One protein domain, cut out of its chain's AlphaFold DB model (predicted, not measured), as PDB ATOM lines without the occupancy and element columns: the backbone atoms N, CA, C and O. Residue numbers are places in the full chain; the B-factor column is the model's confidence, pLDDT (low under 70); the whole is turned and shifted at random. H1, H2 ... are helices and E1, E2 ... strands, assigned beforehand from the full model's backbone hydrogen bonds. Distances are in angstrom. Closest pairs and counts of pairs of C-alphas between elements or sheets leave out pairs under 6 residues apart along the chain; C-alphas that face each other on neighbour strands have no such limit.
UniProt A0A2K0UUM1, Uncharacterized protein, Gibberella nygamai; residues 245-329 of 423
ATOM      1  N   PRO A 245     187.881 330.948 280.432       94.19
ATOM      2  CA  PRO A 245     186.586 331.359 280.970       94.19
ATOM      3  C   PRO A 245     186.729 331.806 282.429       94.19
ATOM      4  O   PRO A 245     187.481 331.189 283.183       94.19
ATOM      5  N   ARG A 246     185.991 332.851 282.828       92.88
ATOM      6  CA  ARG A 246     185.968 333.388 284.205       92.88
ATOM      7  C   ARG A 246     187.360 333.739 284.749       92.88
ATOM      8  O   ARG A 246     187.596 333.758 285.952       92.88
ATOM      9  N   GLU A 247     188.288 334.047 283.852       93.62
ATOM     10  CA  GLU A 247     189.664 334.391 284.178       93.62
ATOM     11  C   GLU A 247     189.721 335.827 284.698       93.62
ATOM     12  O   GLU A 247     189.252 336.754 284.034       93.62
ATOM     13  N   ILE A 248     190.338 336.038 285.861       95.50
ATOM     14  CA  ILE A 248     190.593 337.392 286.353       95.50
ATOM     15  C   ILE A 248     191.786 337.958 285.590       95.50
ATOM     16  O   ILE A 248     192.902 337.456 285.689       95.50
ATOM     17  N   LEU A 249     191.547 339.020 284.834       97.06
ATOM     18  CA  LEU A 249     192.544 339.763 284.079       97.06
ATOM     19  C   LEU A 249     192.892 341.040 284.823       97.06
ATOM     20  O   LEU A 249     192.021 341.655 285.435       97.06
ATOM     21  N   VAL A 250     194.142 341.474 284.712       96.88
ATOM     22  CA  VAL A 250     194.601 342.748 285.256       96.88
ATOM     23  C   VAL A 250     195.205 343.627 284.170       96.88
ATOM     24  O   VAL A 250     195.869 343.154 283.251       96.88
ATOM     25  N   THR A 251     194.942 344.923 284.287       95.62
ATOM     26  CA  THR A 251     195.486 345.999 283.456       95.62
ATOM     27  C   THR A 251     195.862 347.185 284.343       95.62
ATOM     28  O   THR A 251     195.531 347.208 285.532       95.62
ATOM     29  N   VAL A 252     196.528 348.190 283.778       94.25
ATOM     30  CA  VAL A 252     196.787 349.469 284.446       94.25
ATOM     31  C   VAL A 252     195.991 350.575 283.758       94.25
ATOM     32  O   VAL A 252     196.212 350.868 282.586       94.25
ATOM     33  N   GLU A 253     195.095 351.221 284.503       90.94
ATOM     34  CA  GLU A 253     194.317 352.383 284.059       90.94
ATOM     35  C   GLU A 253     194.613 353.562 284.984       90.94
ATOM     36  O   GLU A 253     194.551 353.429 286.206       90.94
ATOM     37  N   GLU A 254     194.998 354.707 284.412       87.69
ATOM     38  CA  GLU A 254     195.339 355.924 285.174       87.69
ATOM     39  C   GLU A 254     196.362 355.675 286.305       87.69
ATOM     40  O   GLU A 254     196.291 356.250 287.389       87.69
ATOM     41  N   GLY A 255     197.316 354.766 286.073       87.94
ATOM     42  CA  GLY A 255     198.341 354.380 287.052       87.94
ATOM     43  C   GLY A 255     197.876 353.393 288.131       87.94
ATOM     44  O   GLY A 255     198.676 353.007 288.985       87.94
ATOM     45  N   ASN A 256     196.622 352.940 288.093       91.12
ATOM     46  CA  ASN A 256     196.059 351.981 289.036       91.12
ATOM     47  C   ASN A 256     195.864 350.608 288.394       91.12
ATOM     48  O   ASN A 256     195.393 350.499 287.269       91.12
ATOM     49  N   HIS A 257     196.152 349.544 289.145       95.06
ATOM     50  CA  HIS A 257     195.814 348.190 288.712       95.06
ATOM     51  C   HIS A 257     194.297 348.004 288.757       95.06
ATOM     52  O   HIS A 257     193.681 348.206 289.805       95.06
ATOM     53  N   VAL A 258     193.694 347.600 287.651       94.75
ATOM     54  CA  VAL A 258     192.258 347.339 287.543       94.75
ATOM     55  C   VAL A 258     192.079 345.895 287.116       94.75
ATOM     56  O   VAL A 258     192.720 345.454 286.162       94.75
ATOM     57  N   ALA A 259     191.225 345.170 287.836       95.75
ATOM     58  CA  ALA A 259     190.889 343.802 287.497       95.75
ATOM     59  C   ALA A 259     189.490 343.705 286.890       95.75
ATOM     60  O   ALA A 259     188.600 344.504 287.184       95.75
ATOM     61  N   MET A 260     189.324 342.709 286.037       95.12
ATOM     62  CA  MET A 260     188.083 342.368 285.352       95.12
ATOM     63  C   MET A 260     188.025 340.855 285.189       95.12
ATOM     64  O   MET A 260     189.071 340.212 285.172       95.12
ATOM     65  N   VAL A 261     186.837 340.283 285.046       94.44
ATOM     66  CA  VAL A 261     186.683 338.840 284.823       94.44
ATOM     67  C   VAL A 261     186.229 338.582 283.392       94.44
ATOM     68  O   VAL A 261     185.272 339.202 282.934       94.44
ATOM     69  N   SER A 262     186.919 337.715 282.651       94.38
ATOM     70  CA  SER A 262     186.474 337.314 281.314       94.38
ATOM     71  C   SER A 262     185.206 336.467 281.417       94.38
ATOM     72  O   SER A 262     185.107 335.558 282.236       94.38
ATOM     73  N   LYS A 263     184.218 336.716 280.562       91.12
ATOM     74  CA  LYS A 263     183.007 335.888 280.527       91.12
ATOM     75  C   LYS A 263     183.283 334.545 279.842       91.12
ATOM     76  O   LYS A 263     182.805 333.506 280.279       91.12
ATOM     77  N   TYR A 264     184.102 334.566 278.789       91.44
ATOM     78  CA  TYR A 264     184.408 333.419 277.932       91.44
ATOM     79  C   TYR A 264     185.860 333.480 277.422       91.44
ATOM     80  O   TYR A 264     186.427 334.577 277.385       91.44
ATOM     81  N   PRO A 265     186.446 332.351 276.972       94.25
ATOM     82  CA  PRO A 265     187.717 332.367 276.248       94.25
ATOM     83  C   PRO A 265     187.598 333.126 274.910       94.25
ATOM     84  O   PRO A 265     186.487 333.322 274.396       94.25
ATOM     85  N   PRO A 266     188.726 333.556 274.319       94.38
ATOM     86  CA  PRO A 266     188.723 334.271 273.049       94.38
ATOM     87  C   PRO A 266     188.376 333.354 271.871       94.38
ATOM     88  O   PRO A 266     188.478 332.134 271.957       94.38
ATOM     89  N   LEU A 267     188.022 333.949 270.729       91.38
ATOM     90  CA  LEU A 267     187.906 333.207 269.471       91.38
ATOM     91  C   LEU A 267     189.305 332.725 269.030       91.38
ATOM     92  O   LEU A 267     190.199 333.574 268.897       91.38
ATOM     93  N   PRO A 268     189.516 331.420 268.768       89.00
ATOM     94  CA  PRO A 268     190.780 330.919 268.237       89.00
ATOM     95  C   PRO A 268     191.227 331.668 266.977       89.00
ATOM     96  O   PRO A 268     190.416 331.976 266.107       89.00
ATOM     97  N   GLY A 269     192.517 331.997 266.889       85.19
ATOM     98  CA  GLY A 269     193.093 332.675 265.721       85.19
ATOM     99  C   GLY A 269     192.719 334.156 265.563       85.19
ATOM    100  O   GLY A 269     193.229 334.815 264.661       85.19
ATOM    101  N   SER A 270     191.881 334.723 266.440       88.06
ATOM    102  CA  SER A 270     191.524 336.149 266.375       88.06
ATOM    103  C   SER A 270     192.703 337.064 266.726       88.06
ATOM    104  O   SER A 270     193.293 336.957 267.796       88.06
ATOM    105  N   ASN A 271     193.056 338.007 265.856       85.75
ATOM    106  CA  ASN A 271     194.067 339.017 266.168       85.75
ATOM    107  C   ASN A 271     193.564 340.403 265.734       85.75
ATOM    108  O   ASN A 271     193.300 340.589 264.544       85.75
ATOM    109  N   PRO A 272     193.411 341.375 266.652       91.62
ATOM    110  CA  PRO A 272     193.664 341.283 268.096       91.62
ATOM    111  C   PRO A 272     192.671 340.365 268.825       91.62
ATOM    112  O   PRO A 272     191.549 340.158 268.361       91.62
ATOM    113  N   ILE A 273     193.075 339.850 269.990       95.06
ATOM    114  CA  ILE A 273     192.176 339.099 270.873       95.06
ATOM    115  C   ILE A 273     191.066 340.036 271.350       95.06
ATOM    116  O   ILE A 273     191.336 341.163 271.769       95.06
ATOM    117  N   ARG A 274     189.816 339.569 271.314       94.50
ATOM    118  CA  ARG A 274     188.658 340.294 271.849       94.50
ATOM    119  C   ARG A 274     188.017 339.480 272.963       94.50
ATOM    120  O   ARG A 274     187.616 338.343 272.728       94.50
ATOM    121  N   LEU A 275     187.908 340.076 274.147       94.50
ATOM    122  CA  LEU A 275     187.286 339.464 275.319       94.50
ATOM    123  C   LEU A 275     186.105 340.306 275.787       94.50
ATOM    124  O   LEU A 275     186.184 341.529 275.852       94.50
ATOM    125  N   GLU A 276     185.009 339.633 276.108       93.62
ATOM    126  CA  GLU A 276     183.897 340.211 276.854       93.62
ATOM    127  C   GLU A 276     184.215 340.035 278.338       93.62
ATOM    128  O   GLU A 276     184.336 338.902 278.807       93.62
ATOM    129  N   CYS A 277     184.402 341.141 279.050       93.56
ATOM    130  CA  CYS A 277     184.763 341.145 280.460       93.56
ATOM    131  C   CYS A 277     183.672 341.805 281.301       93.56
ATOM    132  O   CYS A 277     182.998 342.733 280.851       93.56
ATOM    133  N   GLU A 278     183.551 341.362 282.543       92.31
ATOM    134  CA  GLU A 278     182.675 341.932 283.557       92.31
ATOM    135  C   GLU A 278     183.511 342.648 284.618       92.31
ATOM    136  O   GLU A 278     184.622 342.235 284.972       92.31
ATOM    137  N   MET A 279     182.974 343.755 285.111       90.44
ATOM    138  CA  MET A 279     183.629 344.625 286.080       90.44
ATOM    139  C   MET A 279     182.595 345.173 287.059       90.44
ATOM    140  O   MET A 279     181.430 345.358 286.702       90.44
ATOM    141  N   TRP A 280     183.028 345.477 288.282       90.75
ATOM    142  CA  TRP A 280     182.177 346.122 289.278       90.75
ATOM    143  C   TRP A 280     182.403 347.632 289.294       90.75
ATOM    144  O   TRP A 280     183.535 348.114 289.323       90.75
ATOM    145  N   LYS A 281     181.306 348.387 289.316       89.81
ATOM    146  CA  LYS A 281     181.262 349.810 289.663       89.81
ATOM    147  C   LYS A 281     180.571 349.972 291.007       89.81
ATOM    148  O   LYS A 281     179.707 349.177 291.377       89.81
ATOM    149  N   PHE A 282     180.941 351.026 291.721       88.38
ATOM    150  CA  PHE A 282     180.260 351.429 292.939       88.38
ATOM    151  C   PHE A 282     179.922 352.906 292.868       88.38
ATOM    152  O   PHE A 282     180.800 353.763 292.858       88.38
ATOM    153  N   ASP A 283     178.630 353.191 292.848       81.00
ATOM    154  CA  ASP A 283     178.106 354.549 292.912       81.00
ATOM    155  C   ASP A 283     177.159 354.721 294.106       81.00
ATOM    156  O   ASP A 283     176.359 355.644 294.145       81.00
ATOM    157  N   GLY A 284     177.246 353.842 295.108       82.75
ATOM    158  CA  GLY A 284     176.326 353.730 296.246       82.75
ATOM    159  C   GLY A 284     175.559 352.408 296.235       82.75
ATOM    160  O   GLY A 284     175.034 351.991 297.262       82.75
ATOM    161  N   ARG A 285     175.543 351.715 295.091       86.50
ATOM    162  CA  ARG A 285     175.278 350.277 294.994       86.50
ATOM    163  C   ARG A 285     176.352 349.641 294.122       86.50
ATOM    164  O   ARG A 285     176.883 350.301 293.229       86.50
ATOM    165  N   PHE A 286     176.682 348.385 294.397       90.00
ATOM    166  CA  PHE A 286     177.567 347.621 293.524       90.00
ATOM    167  C   PHE A 286     176.778 347.168 292.299       90.00
ATOM    168  O   PHE A 286     175.748 346.505 292.433       90.00
ATOM    169  N   ALA A 287     177.260 347.553 291.123       89.62
ATOM    170  CA  ALA A 287     176.663 347.220 289.840       89.62
ATOM    171  C   ALA A 287     177.714 346.584 288.932       89.62
ATOM    172  O   ALA A 287     178.826 347.106 288.796       89.62
ATOM    173  N   LYS A 288     177.355 345.464 288.314       88.31
ATOM    174  CA  LYS A 288     178.158 344.783 287.307       88.31
ATOM    175  C   LYS A 288     177.862 345.395 285.939       88.31
ATOM    176  O   LYS A 288     176.703 345.627 285.582       88.31
ATOM    177  N   PHE A 289     178.912 345.660 285.172       87.12
ATOM    178  CA  PHE A 289     178.808 346.119 283.790       87.12
ATOM    179  C   PHE A 289     179.760 345.329 282.898       87.12
ATOM    180  O   PHE A 289     180.792 344.824 283.352       87.12
ATOM    181  N   LYS A 290     179.412 345.244 281.614       90.69
ATOM    182  CA  LYS A 290     180.242 344.601 280.599       90.69
ATOM    183  C   LYS A 290     181.137 345.591 279.886       90.69
ATOM    184  O   LYS A 290     180.764 346.733 279.620       90.69
ATOM    185  N   ARG A 291     182.306 345.105 279.493       90.38
ATOM    186  CA  ARG A 291     183.258 345.826 278.660       90.38
ATOM    187  C   ARG A 291     183.912 344.867 277.683       90.38
ATOM    188  O   ARG A 291     184.392 343.807 278.071       90.38
ATOM    189  N   ILE A 292     183.967 345.258 276.414       93.31
ATOM    190  CA  ILE A 292     184.756 344.535 275.416       93.31
ATOM    191  C   ILE A 292     186.184 345.068 275.462       93.31
ATOM    192  O   ILE A 292     186.423 346.262 275.272       93.31
ATOM    193  N   ILE A 293     187.129 344.171 275.691       94.19
ATOM    194  CA  ILE A 293     188.554 344.461 275.766       94.19
ATOM    195  C   ILE A 293     189.229 343.911 274.521       94.19
ATOM    196  O   ILE A 293     188.942 342.799 274.081       94.19
ATOM    197  N   THR A 294     190.130 344.704 273.949       94.69
ATOM    198  CA  THR A 294     190.936 344.309 272.794       94.69
ATOM    199  C   THR A 294     192.390 344.199 273.223       94.69
ATOM    200  O   THR A 294     192.968 345.177 273.694       94.69
ATOM    201  N   ILE A 295     192.974 343.015 273.062       94.69
ATOM    202  CA  ILE A 295     194.332 342.691 273.495       94.69
ATOM    203  C   ILE A 295     195.170 342.388 272.244       94.69
ATOM    204  O   ILE A 295     195.105 341.281 271.703       94.69
ATOM    205  N   PRO A 296     195.919 343.372 271.719       93.00
ATOM    206  CA  PRO A 296     196.835 343.133 270.614       93.00
ATOM    207  C   PRO A 296     198.102 342.427 271.106       93.00
ATOM    208  O   PRO A 296     198.502 342.572 272.264       93.00
ATOM    209  N   TRP A 297     198.791 341.738 270.195       91.94
ATOM    210  CA  TRP A 297     200.175 341.343 270.450       91.94
ATOM    211  C   TRP A 297     201.040 342.594 270.718       91.94
ATOM    212  O   TRP A 297     200.856 343.611 270.034       91.94
ATOM    213  N   PRO A 298     201.975 342.576 271.687       90.12
ATOM    214  CA  PRO A 298     202.741 343.767 272.033       90.12
ATOM    215  C   PRO A 298     203.559 344.303 270.853       90.12
ATOM    216  O   PRO A 298     204.363 343.591 270.257       90.12
ATOM    217  N   LYS A 299     203.402 345.600 270.550       86.56
ATOM    218  CA  LYS A 299     204.084 346.256 269.418       86.56
ATOM    219  C   LYS A 299     205.610 346.175 269.508       86.56
ATOM    220  O   LYS A 299     206.269 345.988 268.496       86.56
ATOM    221  N   HIS A 300     206.162 346.283 270.717       81.44
ATOM    222  CA  HIS A 300     207.606 346.179 270.956       81.44
ATOM    223  C   HIS A 300     208.160 344.768 270.696       81.44
ATOM    224  O   HIS A 300     209.367 344.594 270.600       81.44
ATOM    225  N   ALA A 301     207.282 343.770 270.566       80.75
ATOM    226  CA  ALA A 301     207.610 342.386 270.262       80.75
ATOM    227  C   ALA A 301     207.019 341.946 268.913       80.75
ATOM    228  O   ALA A 301     206.758 340.761 268.702       80.75
ATOM    229  N   ALA A 302     206.799 342.885 267.984       78.12
ATOM    230  CA  ALA A 302     206.265 342.597 266.650       78.12
ATOM    231  C   ALA A 302     207.165 341.673 265.809       78.12
ATOM    232  O   ALA A 302     206.681 341.039 264.875       78.12
ATOM    233  N   GLU A 303     208.431 341.500 266.188       81.00
ATOM    234  CA  GLU A 303     209.372 340.567 265.547       81.00
ATOM    235  C   GLU A 303     209.739 339.371 266.436       81.00
ATOM    236  O   GLU A 303     210.301 338.393 265.954       81.00
ATOM    237  N   VAL A 304     209.380 339.407 267.724       84.88
ATOM    238  CA  VAL A 304     209.685 338.335 268.676       84.88
ATOM    239  C   VAL A 304     208.475 337.414 268.813       84.88
ATOM    240  O   VAL A 304     207.338 337.877 268.947       84.88
ATOM    241  N   ASP A 305     208.719 336.104 268.776       87.88
ATOM    242  CA  ASP A 305     207.658 335.103 268.915       87.88
ATOM    243  C   ASP A 305     207.197 334.935 270.368       87.88
ATOM    244  O   ASP A 305     206.013 334.715 270.602       87.88
ATOM    245  N   LYS A 306     208.104 335.098 271.341       94.94
ATOM    246  CA  LYS A 306     207.851 334.909 272.777       94.94
ATOM    247  C   LYS A 306     208.076 336.187 273.581       94.94
ATOM    248  O   LYS A 306     209.058 336.893 273.363       94.94
ATOM    249  N   VAL A 307     207.210 336.451 274.554       96.00
ATOM    250  CA  VAL A 307     207.329 337.586 275.484       96.00
ATOM    251  C   VAL A 307     206.983 337.176 276.913       96.00
ATOM    252  O   VAL A 307     206.191 336.251 277.094       96.00
ATOM    253  N   PRO A 308     207.511 337.862 277.940       96.25
ATOM    254  CA  PRO A 308     207.033 337.692 279.307       96.25
ATOM    255  C   PRO A 308     205.535 337.987 279.433       96.25
ATOM    256  O   PRO A 308     205.048 339.003 278.941       96.25
ATOM    257  N   ILE A 309     204.792 337.142 280.152       96.88
ATOM    258  CA  ILE A 309     203.346 337.353 280.358       96.88
ATOM    259  C   ILE A 309     203.083 338.694 281.061       96.88
ATOM    260  O   ILE A 309     202.183 339.439 280.685       96.88
ATOM    261  N   LYS A 310     203.922 339.048 282.039       94.56
ATOM    262  CA  LYS A 310     203.806 340.300 282.803       94.56
ATOM    263  C   LYS A 310     204.130 341.566 282.004       94.56
ATOM    264  O   LYS A 310     203.842 342.658 282.480       94.56
ATOM    265  N   SER A 311     204.750 341.451 280.825       92.88
ATOM    266  CA  SER A 311     205.002 342.611 279.956       92.88
ATOM    267  C   SER A 311     203.839 342.909 279.007       92.88
ATOM    268  O   SER A 311     203.897 343.882 278.251       92.88
ATOM    269  N   LEU A 312     202.790 342.077 279.008       94.12
ATOM    270  CA  LEU A 312     201.551 342.364 278.296       94.12
ATOM    271  C   LEU A 312     200.816 343.529 278.970       94.12
ATOM    272  O   LEU A 312     200.830 343.667 280.189       94.12
ATOM    273  N   GLY A 313     200.109 344.342 278.179       92.69
ATOM    274  CA  GLY A 313     199.278 345.418 278.732       92.69
ATOM    275  C   GLY A 313     198.095 344.906 279.562       92.69
ATOM    276  O   GLY A 313     197.643 345.597 280.468       92.69
ATOM    277  N   ILE A 314     197.613 343.698 279.252       95.69
ATOM    278  CA  ILE A 314     196.541 342.997 279.963       95.69
ATOM    279  C   ILE A 314     196.927 341.521 280.036       95.69
ATOM    280  O   ILE A 314     197.256 340.929 279.005       95.69
ATOM    281  N   PHE A 315     196.886 340.928 281.228       96.75
ATOM    282  CA  PHE A 315     197.256 339.525 281.443       96.75
ATOM    283  C   PHE A 315     196.463 338.880 282.595       96.75
ATOM    284  O   PHE A 315     195.890 339.602 283.415       96.75
ATOM    285  N   PRO A 316     196.406 337.536 282.679       97.31
ATOM    286  CA  PRO A 316     195.738 336.848 283.783       97.31
ATOM    287  C   PRO A 316     196.421 337.088 285.131       97.31
ATOM    288  O   PRO A 316     197.626 336.885 285.282       97.31
ATOM    289  N   LEU A 317     195.636 337.465 286.138       96.88
ATOM    290  CA  LEU A 317     196.109 337.834 287.470       96.88
ATOM    291  C   LEU A 317     196.887 336.711 288.165       96.88
ATOM    292  O   LEU A 317     197.815 337.004 288.910       96.88
ATOM    293  N   ARG A 318     196.579 335.442 287.862       95.31
ATOM    294  CA  ARG A 318     197.276 334.260 288.407       95.31
ATOM    295  C   ARG A 318     198.795 334.263 288.195       95.31
ATOM    296  O   ARG A 318     199.500 333.511 288.852       95.31
ATOM    297  N   PHE A 319     199.307 335.079 287.271       96.12
ATOM    298  CA  PHE A 319     200.744 335.210 287.040       96.12
ATOM    299  C   PHE A 319     201.404 336.283 287.917       96.12
ATOM    300  O   PHE A 319     202.628 336.377 287.917       96.12
ATOM    301  N   ASP A 320     200.648 337.088 288.673       95.81
ATOM    302  CA  ASP A 320     201.188 338.134 289.545       95.81
ATOM    303  C   ASP A 320     200.518 338.193 290.929       95.81
ATOM    304  O   ASP A 320     199.603 338.977 291.191       95.81
ATOM    305  N   GLU A 321     201.061 337.400 291.855       95.31
ATOM    306  CA  GLU A 321     200.624 337.339 293.255       95.31
ATOM    307  C   GLU A 321     200.762 338.677 294.003       95.31
ATOM    308  O   GLU A 321     199.975 338.980 294.902       95.31
ATOM    309  N   GLN A 322     201.746 339.517 293.646       96.00
ATOM    310  CA  GLN A 322     201.932 340.815 294.305       96.00
ATOM    311  C   GLN A 322     200.803 341.776 293.941       96.00
ATOM    312  O   GLN A 322     200.303 342.523 294.794       96.00
ATOM    313  N   VAL A 323     200.404 341.770 292.670       96.12
ATOM    314  CA  VAL A 323     199.250 342.525 292.192       96.12
ATOM    315  C   VAL A 323     197.967 341.948 292.783       96.12
ATOM    316  O   VAL A 323     197.146 342.728 293.265       96.12
ATOM    317  N   GLU A 324     197.820 340.622 292.857       96.00
ATOM    318  CA  GLU A 324     196.658 339.986 293.491       96.00
ATOM    319  C   GLU A 324     196.500 340.424 294.951       96.00
ATOM    320  O   GLU A 324     195.441 340.923 295.338       96.00
ATOM    321  N   HIS A 325     197.564 340.325 295.752       95.94
ATOM    322  CA  HIS A 325     197.538 340.737 297.155       95.94
ATOM    323  C   HIS A 325     197.159 342.217 297.309       95.94
ATOM    324  O   HIS A 325     196.371 342.588 298.185       95.94
ATOM    325  N   ARG A 326     197.684 343.080 296.429       95.62
ATOM    326  CA  ARG A 326     197.358 344.512 296.418       95.62
ATOM    327  C   ARG A 326     195.886 344.758 296.089       95.62
ATOM    328  O   ARG A 326     195.260 345.583 296.754       95.62
ATOM    329  N   LEU A 327     195.352 344.075 295.077       96.12
ATOM    330  CA  LEU A 327     193.949 344.176 294.678       96.12
ATOM    331  C   LEU A 327     193.031 343.697 295.800       96.12
ATOM    332  O   LEU A 327     192.097 344.409 296.151       96.12
ATOM    333  N   ARG A 328     193.353 342.561 296.425       95.00
ATOM    334  CA  ARG A 328     192.589 341.989 297.539       95.00
ATOM    335  C   ARG A 328     192.517 342.947 298.721       95.00
ATOM    336  O   ARG A 328     191.428 343.329 299.136       95.00
ATOM    337  N   LYS A 329     193.672 343.443 299.177       94.62
ATOM    338  CA  LYS A 329     193.752 344.420 300.272       94.62
ATOM    339  C   LYS A 329     193.006 345.716 299.949       94.62
ATOM    340  O   LYS A 329     192.353 346.291 300.819       94.62
TER     341      LYS A 329
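AT A GLANCE: This is residues 245 to 329 of the 423 residues of an uncharacterized protein of Gibberella nygamai (UniProt A0A2K0UUM1). A long hairpin, E3 and E4, and a shorter one, E1 and E2, run crosswise to each other in one strongly twisted, curled sheet, with short E6 along E1. Helix H1 crosses one face over E2 and E1, and a loop with short E5 reaches away from the sheet, its residues 299 to 304 sticking out. The printed part has 85 residues with six named strands and one named helix, in the order E1 E2 E3 E4 E5 E6 H1; the class is mostly strand, with strands holding 39 of the 48 residues in named elements, and the sheet runs E4 E3 E2 E1 E6, antiparallel throughout. It is elongated, 47 by 27 by 22 A, yet only just compact, close to loose, with a radius of gyration of the C-alphas of 13.8 A.

IN THESE COORDINATES: E1, residues 248 to 253, begins at C-alpha (190.593, 337.392, 286.353). E2 is residues 256 to 262, 19.1 A; E3 is 273 to 282, 27.9 A; E4 is 286 to 295, 26.6 A, and bends by 50 degrees at residue 292. E5 is 306 to 308 and E6 is 314 to 316. H1, residues 321 to 329, 12.1 A, ends at C-alpha (193.752, 344.420, 300.272).

HOW THE PARTS SIT: E1, E2, E3 and E4 form a meander, each strand the antiparallel neighbour of the one before. N 251 and O 258 are 3.0 A apart in hairpin E1 and E2, N 278 and O 261 2.8 A in hairpin E2 and E3, and N 277 and O 291 2.8 A in hairpin E3 and E4. Edge strand E6 has N 250 and O 315 of its pairing with E1 at 2.9 A. H1 is on the sheet at a height of 9.4 A, across the strands at 86 degrees to E2 on the local plane; its closest C-alphas to E2 are Leu 327 and His 257, 7.4 A. Every O i to N i+4 pair in H1 is within hydrogen-bond range. E5 pairs with no named strand and is apart from H1.

THE WHOLE: The farthest C-alphas, Gly 284 and Glu 303, are 47.0 A apart. The printed part has no cut and no long link. Mean pLDDT of the printed part is 92.0, and no printed residue is under 70.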